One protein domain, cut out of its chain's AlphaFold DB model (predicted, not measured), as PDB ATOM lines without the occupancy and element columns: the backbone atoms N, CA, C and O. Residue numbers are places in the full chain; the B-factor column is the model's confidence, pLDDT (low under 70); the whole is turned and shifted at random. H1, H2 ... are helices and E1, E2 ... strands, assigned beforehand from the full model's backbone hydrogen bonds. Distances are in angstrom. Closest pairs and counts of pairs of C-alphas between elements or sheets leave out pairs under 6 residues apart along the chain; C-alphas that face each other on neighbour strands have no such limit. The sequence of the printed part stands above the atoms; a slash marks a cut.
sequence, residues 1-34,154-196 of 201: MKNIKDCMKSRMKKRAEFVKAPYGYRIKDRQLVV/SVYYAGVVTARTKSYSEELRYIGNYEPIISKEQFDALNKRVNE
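Overview. This is residues 1 to 34 and 154 to 196 of the 201 residues of an uncharacterized protein of Hungatella hathewayi (UniProt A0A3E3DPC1). Two small strand hairpins that do not join into one sheet make up the strand part: E3 and E4 form a ribbon near the middle, and E1 and E2 form a second ribbon off at one end. Helix H1 lies loosely beside the E3 and E4 ribbon, while on the other side of that ribbon the short helix H2 meets the beginning of H3, whose residues 189 to 196 stick out. The printed part has 77 residues, with three named helices and four named strands in the order H1, E1, E2, H2, E3, E4, H3, and each two-stranded sheet is antiparallel. The class is mixed, helices and strands. The whole is only just loose, close to compact, with a radius of gyration of the C-alphas of 13.8 A and spans of 40 by 34 by 21 A.

Along the chain. The printed part begins at Met 1, the chain's first residue. H1 covers residues 4 to 13 and is 14.1 A long from first to last C-alpha; C-alpha 4 is at (-46.655, -0.544, 9.529). Strand E1 covers residues 25 to 28 and measures 9.5 A, and E2 covers residues 31 to 34 and measures 9.8 A. Beyond the cut, H2 is a helix of four residues, 155 to 158, 5.5 A long. E3 covers residues 160 to 164, 13.1 A, with C-alpha 160 at (-36.988, 2.935, -7.964). E4 covers residues 171 to 175, 13.5 A. H3 covers residues 184 to 196, 18.4 A, and C-alpha 196 is at (-23.874, 21.192, -7.982).

Arrangement. E3 and E4 form a hairpin of antiparallel strands, with 153 degrees between their N-to-C directions. C-alphas 160 and 175 face each other at 4.6 A, and across the pair N 161 and O 174 are within hydrogen-bond range at 2.8 A, as are N 172 and O 163 at 3.0 A. H1 has 1 pair of C-alphas within 8 A of E4, and the closest C-alphas, those of Lys 9 and Tyr 174, are 7.7 A apart. Its closest C-alpha to E3 is that of Met 12, 7.6 A from that of Ala 163. H2 and E3 come closest at the C-alphas of Val 155 and Val 161, 6.8 A apart. H2 and E4 are near each other, with 5 pairs of C-alphas within 10 A. H2 and H3 touch, with residues 184 to 187 alone of H3; the closest C-alphas, those of Ala 158 and Lys 184, are 4.8 A apart. H1 touches no helix. E1 and E2 form the other hairpin, antiparallel at 138 degrees, with N 26 and O 33 within hydrogen-bond range at 2.9 A, and N 31 and O 28 at 2.9 A. Both E1 and E2 are apart from E3, E4 and H3. In H1 and H3 every O i to N i+4 pair is within hydrogen-bond range, while H2 is too short for such a pair.

Size, cuts and confidence. The two C-alphas farthest apart are those of Met 1 and Glu 196, 42.9 A. Residues 35 to 153 are not printed, and C-alphas 34 and 154 are 15.2 A apart across this cut. Of the links that are printed whole, the one from H1 to E1 is long, with 11 residues; those from E1 to E2 and from H2 to E3 are tight. Residues 189 to 196, all in H3, stand free, and the body without them spans 38 by 28 by 21 A. The mean pLDDT of the printed part is 75.9, and 28 residues are under 70: residues 1 to 2, 4 to 19 and 163 to 172. H1 has a mean pLDDT of 58.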
ATOM      1  N   MET A   1     -45.487  -8.076  16.068       46.31
ATOM      2  CA  MET A   1     -46.240  -7.106  15.236       46.31
ATOM      3  C   MET A   1     -45.380  -6.727  14.037       46.31
ATOM      4  O   MET A   1     -44.229  -6.373  14.251       46.31
ATOM      5  N   LYS A   2     -45.873  -6.849  12.794       50.28
ATOM      6  CA  LYS A   2     -45.138  -6.354  11.611       50.28
ATOM      7  C   LYS A   2     -45.208  -4.827  11.590       50.28
ATOM      8  O   LYS A   2     -46.290  -4.276  11.771       50.28
ATOM      9  N   ASN A   3     -44.070  -4.168  11.380       71.50
ATOM     10  CA  ASN A   3     -43.984  -2.713  11.287       71.50
ATOM     11  C   ASN A   3     -44.945  -2.212  10.192       71.50
ATOM     12  O   ASN A   3     -45.006  -2.786   9.101       71.50
ATOM     13  N   ILE A   4     -45.702  -1.150  10.472       61.09
ATOM     14  CA  ILE A   4     -46.655  -0.544   9.529       61.09
ATOM     15  C   ILE A   4     -45.951  -0.203   8.206       61.09
ATOM     16  O   ILE A   4     -46.509  -0.461   7.139       61.09
ATOM     17  N   LYS A   5     -44.685   0.240   8.258       58.91
ATOM     18  CA  LYS A   5     -43.856   0.492   7.066       58.91
ATOM     19  C   LYS A   5     -43.641  -0.765   6.211       58.91
ATOM     20  O   LYS A   5     -43.733  -0.690   4.986       58.91
ATOM     21  N   ASP A   6     -43.431  -1.926   6.826       62.75
ATOM     22  CA  ASP A   6     -43.235  -3.197   6.111       62.75
ATOM     23  C   ASP A   6     -44.546  -3.731   5.528       62.75
ATOM     24  O   ASP A   6     -44.586  -4.241   4.404       62.75
ATOM     25  N   CYS A   7     -45.646  -3.556   6.263       59.59
ATOM     26  CA  CYS A   7     -46.979  -3.914   5.793       59.59
ATOM     27  C   CYS A   7     -47.405  -3.033   4.602       59.59
ATOM     28  O   CYS A   7     -47.972  -3.535   3.629       59.59
ATOM     29  N   MET A   8     -47.062  -1.740   4.630       59.97
ATOM     30  CA  MET A   8     -47.268  -0.807   3.519       59.97
ATOM     31  C   MET A   8     -46.377  -1.137   2.319       59.97
ATOM     32  O   MET A   8     -46.906  -1.267   1.217       59.97
ATOM     33  N   LYS A   9     -45.070  -1.380   2.508       59.00
ATOM     34  CA  LYS A   9     -44.166  -1.834   1.430       59.00
ATOM     35  C   LYS A   9     -44.701  -3.079   0.721       59.00
ATOM     36  O   LYS A   9     -44.719  -3.123  -0.505       59.00
ATOM     37  N   SER A  10     -45.177  -4.072   1.476       58.72
ATOM     38  CA  SER A  10     -45.783  -5.292   0.924       58.72
ATOM     39  C   SER A  10     -47.042  -4.999   0.100       58.72
ATOM     40  O   SER A  10     -47.204  -5.523  -1.005       58.72
ATOM     41  N   ARG A  11     -47.923  -4.131   0.609       54.31
ATOM     42  CA  ARG A  11     -49.187  -3.777  -0.048       54.31
ATOM     43  C   ARG A  11     -48.975  -2.908  -1.291       54.31
ATOM     44  O   ARG A  11     -49.715  -3.070  -2.254       54.31
ATOM     45  N   MET A  12     -47.956  -2.045  -1.295       54.97
ATOM     46  CA  MET A  12     -47.583  -1.200  -2.437       54.97
ATOM     47  C   MET A  12     -46.804  -1.965  -3.507       54.97
ATOM     48  O   MET A  12     -47.096  -1.786  -4.686       54.97
ATOM     49  N   LYS A  13     -45.929  -2.911  -3.131       54.41
ATOM     50  CA  LYS A  13     -45.334  -3.868  -4.087       54.41
ATOM     51  C   LYS A  13     -46.399  -4.618  -4.899       54.41
ATOM     52  O   LYS A  13     -46.178  -4.884  -6.070       54.41
ATOM     53  N   LYS A  14     -47.563  -4.913  -4.302       50.19
ATOM     54  CA  LYS A  14     -48.707  -5.548  -4.985       50.19
ATOM     55  C   LYS A  14     -49.584  -4.589  -5.811       50.19
ATOM     56  O   LYS A  14     -50.452  -5.065  -6.532       50.19
ATOM     57  N   ARG A  15     -49.420  -3.267  -5.669       49.25
ATOM     58  CA  ARG A  15     -50.344  -2.233  -6.185       49.25
ATOM     59  C   ARG A  15     -49.685  -1.128  -7.005       49.25
ATOM     60  O   ARG A  15     -50.362  -0.151  -7.302       49.25
ATOM     61  N   ALA A  16     -48.400  -1.229  -7.342       54.66
ATOM     62  CA  ALA A  16     -47.757  -0.265  -8.231       54.66
ATOM     63  C   ALA A  16     -48.328  -0.406  -9.653       54.66
ATOM     64  O   ALA A  16     -47.711  -0.981 -10.537       54.66
ATOM     65  N   GLU A  17     -49.555   0.068  -9.849       56.78
ATOM     66  CA  GLU A  17     -50.169   0.253 -11.149       56.78
ATOM     67  C   GLU A  17     -49.587   1.540 -11.717       56.78
ATOM     68  O   GLU A  17     -49.881   2.649 -11.264       56.78
ATOM     69  N   PHE A  18     -48.686   1.388 -12.679       63.34
ATOM     70  CA  PHE A  18     -48.184   2.516 -13.442       63.34
ATOM     71  C   PHE A  18     -49.350   3.099 -14.253       63.34
ATOM     72  O   PHE A  18     -49.900   2.428 -15.119       63.34
ATOM     73  N   VAL A  19     -49.751   4.343 -13.961       66.62
ATOM     74  CA  VAL A  19     -50.821   5.049 -14.701       66.62
ATOM     75  C   VAL A  19     -50.333   5.490 -16.086       66.62
ATOM     76  O   VAL A  19     -51.109   5.592 -17.031       66.62
ATOM     77  N   LYS A  20     -49.026   5.743 -16.213       78.50
ATOM     78  CA  LYS A  20     -48.351   6.101 -17.461       78.50
ATOM     79  C   LYS A  20     -46.908   5.604 -17.417       78.50
ATOM     80  O   LYS A  20     -46.233   5.807 -16.408       78.50
ATOM     81  N   ALA A  21     -46.437   4.984 -18.497       85.25
ATOM     82  CA  ALA A  21     -45.028   4.625 -18.627       85.25
ATOM     83  C   ALA A  21     -44.157   5.882 -18.822       85.25
ATOM     84  O   ALA A  21     -44.524   6.765 -19.608       85.25
ATOM     85  N   PRO A  22     -43.002   5.979 -18.140       88.88
ATOM     86  CA  PRO A  22     -41.939   6.892 -18.546       88.88
ATOM     87  C   PRO A  22     -41.437   6.537 -19.955       88.88
ATOM     88  O   PRO A  22     -41.456   5.371 -20.337       88.88
ATOM     89  N   TYR A  23     -40.963   7.528 -20.712       91.69
ATOM     90  CA  TYR A  23     -40.336   7.296 -22.023       91.69
ATOM     91  C   TYR A  23     -39.145   6.340 -21.879       91.69
ATOM     92  O   TYR A  23     -38.371   6.534 -20.941       91.69
ATOM     93  N   GLY A  24     -38.992   5.345 -22.756       93.69
ATOM     94  CA  GLY A  24     -38.047   4.233 -22.551       93.69
ATOM     95  C   GLY A  24     -38.698   2.948 -22.038       93.69
ATOM     96  O   GLY A  24     -38.066   1.893 -22.040       93.69
ATOM     97  N   TYR A  25     -39.958   3.021 -21.611       93.06
ATOM     98  CA  TYR A  25     -40.726   1.888 -21.120       93.06
ATOM     99  C   TYR A  25     -42.093   1.814 -21.792       93.06
ATOM    100  O   TYR A  25     -42.697   2.827 -22.148       93.06
ATOM    101  N   ARG A  26     -42.658   0.610 -21.809       93.38
ATOM    102  CA  ARG A  26     -44.096   0.382 -21.973       93.38
ATOM    103  C   ARG A  26     -44.671  -0.340 -20.762       93.38
ATOM    104  O   ARG A  26     -43.945  -0.958 -19.989       93.38
ATOM    105  N   ILE A  27     -45.994  -0.295 -20.611       88.88
ATOM    106  CA  ILE A  27     -46.698  -1.093 -19.602       88.88
ATOM    107  C   ILE A  27     -47.178  -2.389 -20.254       88.88
ATOM    108  O   ILE A  27     -47.952  -2.350 -21.211       88.88
ATOM    109  N   LYS A  28     -46.759  -3.531 -19.712       86.88
ATOM    110  CA  LYS A  28     -47.273  -4.860 -20.062       86.88
ATOM    111  C   LYS A  28     -47.587  -5.605 -18.769       86.88
ATOM    112  O   LYS A  28     -46.771  -5.604 -17.856       86.88
ATOM    113  N   ASP A  29     -48.786  -6.173 -18.656       85.00
ATOM    114  CA  ASP A  29     -49.217  -6.932 -17.468       85.00
ATOM    115  C   ASP A  29     -49.024  -6.164 -16.142       85.00
ATOM    116  O   ASP A  29     -48.637  -6.720 -15.116       85.00
ATOM    117  N   ARG A  30     -49.302  -4.850 -16.170       79.19
ATOM    118  CA  ARG A  30     -49.111  -3.897 -15.053       79.19
ATOM    119  C   ARG A  30     -47.652  -3.720 -14.598       79.19
ATOM    120  O   ARG A  30     -47.419  -3.138 -13.541       79.19
ATOM    121  N   GLN A  31     -46.679  -4.166 -15.386       81.00
ATOM    122  CA  GLN A  31     -45.248  -3.970 -15.153       81.00
ATOM    123  C   GLN A  31     -44.640  -3.056 -16.218       81.00
ATOM    124  O   GLN A  31     -45.129  -2.989 -17.347       81.00
ATOM    125  N   LEU A  32     -43.572  -2.345 -15.848       87.75
ATOM    126  CA  LEU A  32     -42.742  -1.643 -16.819       87.75
ATOM    127  C   LEU A  32     -41.853  -2.660 -17.530       87.75
ATOM    128  O   LEU A  32     -41.154  -3.437 -16.883       87.75
ATOM    129  N   VAL A  33     -41.883  -2.629 -18.856       91.69
ATOM    130  CA  VAL A  33     -41.001  -3.405 -19.728       91.69
ATOM    131  C   VAL A  33     -40.214  -2.417 -20.571       91.69
ATOM    132  O   VAL A  33     -40.785  -1.439 -21.059       91.69
ATOM    133  N   VAL A  34     -38.910  -2.646 -20.690       95.19
ATOM    134  CA  VAL A  34     -38.001  -1.785 -21.447       95.19
ATOM    135  C   VAL A  34     -38.384  -1.808 -22.929       95.19
ATOM    136  O   VAL A  34     -38.616  -2.868 -23.508       95.19
ATOM    137  N   SER A 154     -36.885  11.695 -11.992       82.12
ATOM    138  CA  SER A 154     -37.538  10.460 -12.426       82.12
ATOM    139  C   SER A 154     -36.741   9.234 -11.991       82.12
ATOM    140  O   SER A 154     -36.070   8.577 -12.788       82.12
ATOM    141  N   VAL A 155     -36.890   8.880 -10.715       83.38
ATOM    142  CA  VAL A 155     -36.229   7.719 -10.098       83.38
ATOM    143  C   VAL A 155     -36.582   6.373 -10.758       83.38
ATOM    144  O   VAL A 155     -35.902   5.372 -10.533       83.38
ATOM    145  N   TYR A 156     -37.614   6.352 -11.610       85.94
ATOM    146  CA  TYR A 156     -38.026   5.162 -12.344       85.94
ATOM    147  C   TYR A 156     -36.907   4.591 -13.216       85.94
ATOM    148  O   TYR A 156     -36.777   3.372 -13.295       85.94
ATOM    149  N   TYR A 157     -36.073   5.450 -13.812       90.00
ATOM    150  CA  TYR A 157     -34.964   5.032 -14.676       90.00
ATOM    151  C   TYR A 157     -33.893   4.218 -13.945       90.00
ATOM    152  O   TYR A 157     -33.224   3.404 -14.574       90.00
ATOM    153  N   ALA A 158     -33.799   4.391 -12.625       90.31
ATOM    154  CA  ALA A 158     -32.899   3.673 -11.728       90.31
ATOM    155  C   ALA A 158     -33.572   2.482 -11.017       90.31
ATOM    156  O   ALA A 158     -33.067   1.987 -10.009       90.31
ATOM    157  N   GLY A 159     -34.755   2.050 -11.475       85.88
ATOM    158  CA  GLY A 159     -35.469   0.914 -10.882       85.88
ATOM    159  C   GLY A 159     -36.152   1.232  -9.547       85.88
ATOM    160  O   GLY A 159     -36.490   0.321  -8.790       85.88
ATOM    161  N   VAL A 160     -36.349   2.511  -9.216       83.38
ATOM    162  CA  VAL A 160     -36.988   2.935  -7.964       83.38
ATOM    163  C   VAL A 160     -38.418   3.391  -8.231       83.38
ATOM    164  O   VAL A 160     -38.691   4.164  -9.143       83.38
ATOM    165  N   VAL A 161     -39.343   2.953  -7.382       76.56
ATOM    166  CA  VAL A 161     -40.735   3.408  -7.376       76.56
ATOM    167  C   VAL A 161     -40.944   4.368  -6.216       76.56
ATOM    168  O   VAL A 161     -40.601   4.063  -5.069       76.56
ATOM    169  N   THR A 162     -41.542   5.519  -6.519       71.94
ATOM    170  CA  THR A 162     -42.057   6.459  -5.525       71.94
ATOM    171  C   THR A 162     -43.530   6.207  -5.259       71.94
ATOM    172  O   THR A 162     -44.356   6.036  -6.155       71.94
ATOM    173  N   ALA A 163     -43.852   6.195  -3.978       66.38
ATOM    174  CA  ALA A 163     -45.165   5.942  -3.444       66.38
ATOM    175  C   ALA A 163     -45.565   7.143  -2.586       66.38
ATOM    176  O   ALA A 163     -45.017   7.346  -1.503       66.38
ATOM    177  N   ARG A 164     -46.526   7.935  -3.069       59.34
ATOM    178  CA  ARG A 164     -47.162   8.997  -2.277       59.34
ATOM    179  C   ARG A 164     -48.512   8.504  -1.789       59.34
ATOM    180  O   ARG A 164     -49.379   8.156  -2.588       59.34
ATOM    181  N   THR A 165     -48.700   8.453  -0.478       54.38
ATOM    182  CA  THR A 165     -50.007   8.137   0.106       54.38
ATOM    183  C   THR A 165     -50.728   9.429   0.460       54.38
ATOM    184  O   THR A 165     -50.126  10.299   1.071       54.38
ATOM    185  N   LYS A 166     -52.023   9.551   0.129       54.00
ATOM    186  CA  LYS A 166     -52.838  10.753   0.425       54.00
ATOM    187  C   LYS A 166     -52.851  11.153   1.912       54.00
ATOM    188  O   LYS A 166     -53.201  12.280   2.225       54.00
ATOM    189  N   SER A 167     -52.507  10.230   2.807       53.69
ATOM    190  CA  SER A 167     -52.559  10.378   4.262       53.69
ATOM    191  C   SER A 167     -51.214  10.689   4.930       53.69
ATOM    192  O   SER A 167     -51.208  10.988   6.119       53.69
ATOM    193  N   TYR A 168     -50.092  10.638   4.205       50.00
ATOM    194  CA  TYR A 168     -48.768  10.958   4.746       50.00
ATOM    195  C   TYR A 168     -48.014  11.850   3.759       50.00
ATOM    196  O   TYR A 168     -47.929  11.531   2.576       50.00
ATOM    197  N   SER A 169     -47.440  12.946   4.255       56.03
ATOM    198  CA  SER A 169     -46.517  13.805   3.501       56.03
ATOM    199  C   SER A 169     -45.197  13.104   3.146       56.03
ATOM    200  O   SER A 169     -44.407  13.642   2.375       56.03
ATOM    201  N   GLU A 170     -44.951  11.904   3.683       57.31
ATOM    202  CA  GLU A 170     -43.753  11.116   3.410       57.31
ATOM    203  C   GLU A 170     -43.835  10.387   2.059       57.31
ATOM    204  O   GLU A 170     -44.716   9.562   1.805       57.31
ATOM    205  N   GLU A 171     -42.859  10.666   1.197       66.00
ATOM    206  CA  GLU A 171     -42.622   9.923  -0.038       66.00
ATOM    207  C   GLU A 171     -41.861   8.628   0.280       66.00
ATOM    208  O   GLU A 171     -40.693   8.650   0.675       66.00
ATOM    209  N   LEU A 172     -42.509   7.477   0.098       68.06
ATOM    210  CA  LEU A 172     -41.852   6.180   0.255       68.06
ATOM    211  C   LEU A 172     -41.158   5.791  -1.052       68.06
ATOM    212  O   LEU A 172     -41.787   5.757  -2.108       68.06
ATOM    213  N   ARG A 173     -39.871   5.444  -0.974       73.50
ATOM    214  CA  ARG A 173     -39.083   4.919  -2.101       73.50
ATOM    215  C   ARG A 173     -38.743   3.450  -1.878       73.50
ATOM    216  O   ARG A 173     -38.318   3.063  -0.788       73.50
ATOM    217  N   TYR A 174     -38.932   2.621  -2.899       75.25
ATOM    218  CA  TYR A 174     -38.536   1.212  -2.870       75.25
ATOM    219  C   TYR A 174     -38.101   0.725  -4.250       75.25
ATOM    220  O   TYR A 174     -38.502   1.284  -5.264       75.25
ATOM    221  N   ILE A 175     -37.287  -0.332  -4.278       77.25
ATOM    222  CA  ILE A 175     -36.848  -0.973  -5.523       77.25
ATOM    223  C   ILE A 175     -38.055  -1.659  -6.171       77.25
ATOM    224  O   ILE A 175     -38.720  -2.496  -5.543       77.25
ATOM    225  N   GLY A 176     -38.357  -1.248  -7.399       76.88
ATOM    226  CA  GLY A 176     -39.394  -1.825  -8.238       76.88
ATOM    227  C   GLY A 176     -39.007  -3.207  -8.748       76.88
ATOM    228  O   GLY A 176     -37.839  -3.571  -8.790       76.88
ATOM    229  N   ASN A 177     -40.010  -3.993  -9.129       82.75
ATOM    230  CA  ASN A 177     -39.799  -5.282  -9.778       82.75
ATOM    231  C   ASN A 177     -39.875  -5.109 -11.301       82.75
ATOM    232  O   ASN A 177     -40.841  -5.552 -11.919       82.75
ATOM    233  N   TYR A 178     -38.930  -4.360 -11.865       86.31
ATOM    234  CA  TYR A 178     -38.771  -4.142 -13.302       86.31
ATOM    235  C   TYR A 178     -37.313  -3.779 -13.608       86.31
ATOM    236  O   TYR A 178     -36.562  -3.398 -12.709       86.31
ATOM    237  N   GLU A 179     -36.923  -3.902 -14.872       90.56
ATOM    238  CA  GLU A 179     -35.555  -3.641 -15.313       90.56
ATOM    239  C   GLU A 179     -35.248  -2.130 -15.378       90.56
ATOM    240  O   GLU A 179     -35.988  -1.364 -16.007       90.56
ATOM    241  N   PRO A 180     -34.185  -1.649 -14.711       93.56
ATOM    242  CA  PRO A 180     -33.776  -0.252 -14.795       93.56
ATOM    243  C   PRO A 180     -33.092   0.057 -16.141       93.56
ATOM    244  O   PRO A 180     -32.352  -0.766 -16.666       93.56
ATOM    245  N   ILE A 181     -33.303   1.260 -16.691       95.38
ATOM    246  CA  ILE A 181     -32.631   1.706 -17.931       95.38
ATOM    247  C   ILE A 181     -31.179   2.121 -17.663       95.38
ATOM    248  O   ILE A 181     -30.326   1.945 -18.533       95.38
ATOM    249  N   ILE A 182     -30.905   2.667 -16.476       93.50
ATOM    250  CA  ILE A 182     -29.561   3.002 -15.995       93.50
ATOM    251  C   ILE A 182     -29.355   2.471 -14.581       93.50
ATOM    252  O   ILE A 182     -30.312   2.264 -13.834       93.50
ATOM    253  N   SER A 183     -28.099   2.282 -14.187       91.75
ATOM    254  CA  SER A 183     -27.792   1.854 -12.826       91.75
ATOM    255  C   SER A 183     -28.162   2.938 -11.806       91.75
ATOM    256  O   SER A 183     -28.253   4.133 -12.118       91.75
ATOM    257  N   LYS A 184     -28.362   2.525 -10.553       89.31
ATOM    258  CA  LYS A 184     -28.620   3.468  -9.462       89.31
ATOM    259  C   LYS A 184     -27.428   4.401  -9.247       89.31
ATOM    260  O   LYS A 184     -27.618   5.591  -9.028       89.31
ATOM    261  N   GLU A 185     -26.216   3.880  -9.365       91.38
ATOM    262  CA  GLU A 185     -24.969   4.634  -9.229       91.38
ATOM    263  C   GLU A 185     -24.864   5.721 -10.304       91.38
ATOM    264  O   GLU A 185     -24.527   6.861  -9.989       91.38
ATOM    265  N   GLN A 186     -25.221   5.401 -11.555       91.56
ATOM    266  CA  GLN A 186     -25.270   6.383 -12.644       91.56
ATOM    267  C   GLN A 186     -26.289   7.491 -12.355       91.56
ATOM    268  O   GLN A 186     -26.005   8.672 -12.557       91.56
ATOM    269  N   PHE A 187     -27.468   7.123 -11.849       91.06
ATOM    270  CA  PHE A 187     -28.519   8.078 -11.504       91.06
ATOM    271  C   PHE A 187     -28.138   8.982 -10.325       91.06
ATOM    272  O   PHE A 187     -28.366  10.192 -10.370       91.06
ATOM    273  N   ASP A 188     -27.544   8.413  -9.277       90.25
ATOM    274  CA  ASP A 188     -27.098   9.154  -8.097       90.25
ATOM    275  C   ASP A 188     -25.940  10.107  -8.453       90.25
ATOM    276  O   ASP A 188     -25.939  11.259  -8.011       90.25
ATOM    277  N   ALA A 189     -25.005   9.677  -9.311       91.44
ATOM    278  CA  ALA A 189     -23.924  10.523  -9.823       91.44
ATOM    279  C   ALA A 189     -24.455  11.708 -10.645       91.44
ATOM    280  O   ALA A 189     -24.048  12.848 -10.408       91.44
ATOM    281  N   LEU A 190     -25.405  11.458 -11.552       91.00
ATOM    282  CA  LEU A 190     -26.065  12.510 -12.323       91.00
ATOM    283  C   LEU A 190     -26.773  13.509 -11.401       91.00
ATOM    284  O   LEU A 190     -26.576  14.711 -11.536       91.00
ATOM    285  N   ASN A 191     -27.572  13.028 -10.445       88.62
ATOM    286  CA  ASN A 191     -28.293  13.898  -9.513       88.62
ATOM    287  C   ASN A 191     -27.359  14.762  -8.677       88.62
ATOM    288  O   ASN A 191     -27.622  15.950  -8.495       88.62
ATOM    289  N   LYS A 192     -26.271  14.173  -8.172       90.12
ATOM    290  CA  LYS A 192     -25.247  14.919  -7.448       90.12
ATOM    291  C   LYS A 192     -24.705  16.049  -8.322       90.12
ATOM    292  O   LYS A 192     -24.737  17.200  -7.898       90.12
ATOM    293  N   ARG A 193     -24.290  15.730  -9.550       89.62
ATOM    294  CA  ARG A 193     -23.693  16.710 -10.457       89.62
ATOM    295  C   ARG A 193     -24.671  17.812 -10.851       89.62
ATOM    296  O   ARG A 193     -24.296  18.978 -10.817       89.62
ATOM    297  N   VAL A 194     -25.925  17.463 -11.143       87.94
ATOM    298  CA  VAL A 194     -26.992  18.434 -11.429       87.94
ATOM    299  C   VAL A 194     -27.185  19.385 -10.253       87.94
ATOM    300  O   VAL A 194     -27.199  20.590 -10.461       87.94
ATOM    301  N   ASN A 195     -27.270  18.881  -9.019       84.69
ATOM    302  CA  ASN A 195     -27.449  19.730  -7.835       84.69
ATOM    303  C   ASN A 195     -26.262  20.678  -7.585       84.69
ATOM    304  O   ASN A 195     -26.463  21.751  -7.029       84.69
ATOM    305  N   GLU A 196     -25.053  20.311  -8.013       84.38
ATOM    306  CA  GLU A 196     -23.874  21.192  -7.982       84.38
ATOM    307  C   GLU A 196     -23.908  22.280  -9.073       84.38
ATOM    308  O   GLU A 196     -23.221  23.286  -8.939       84.38
TER     309      GLU A 196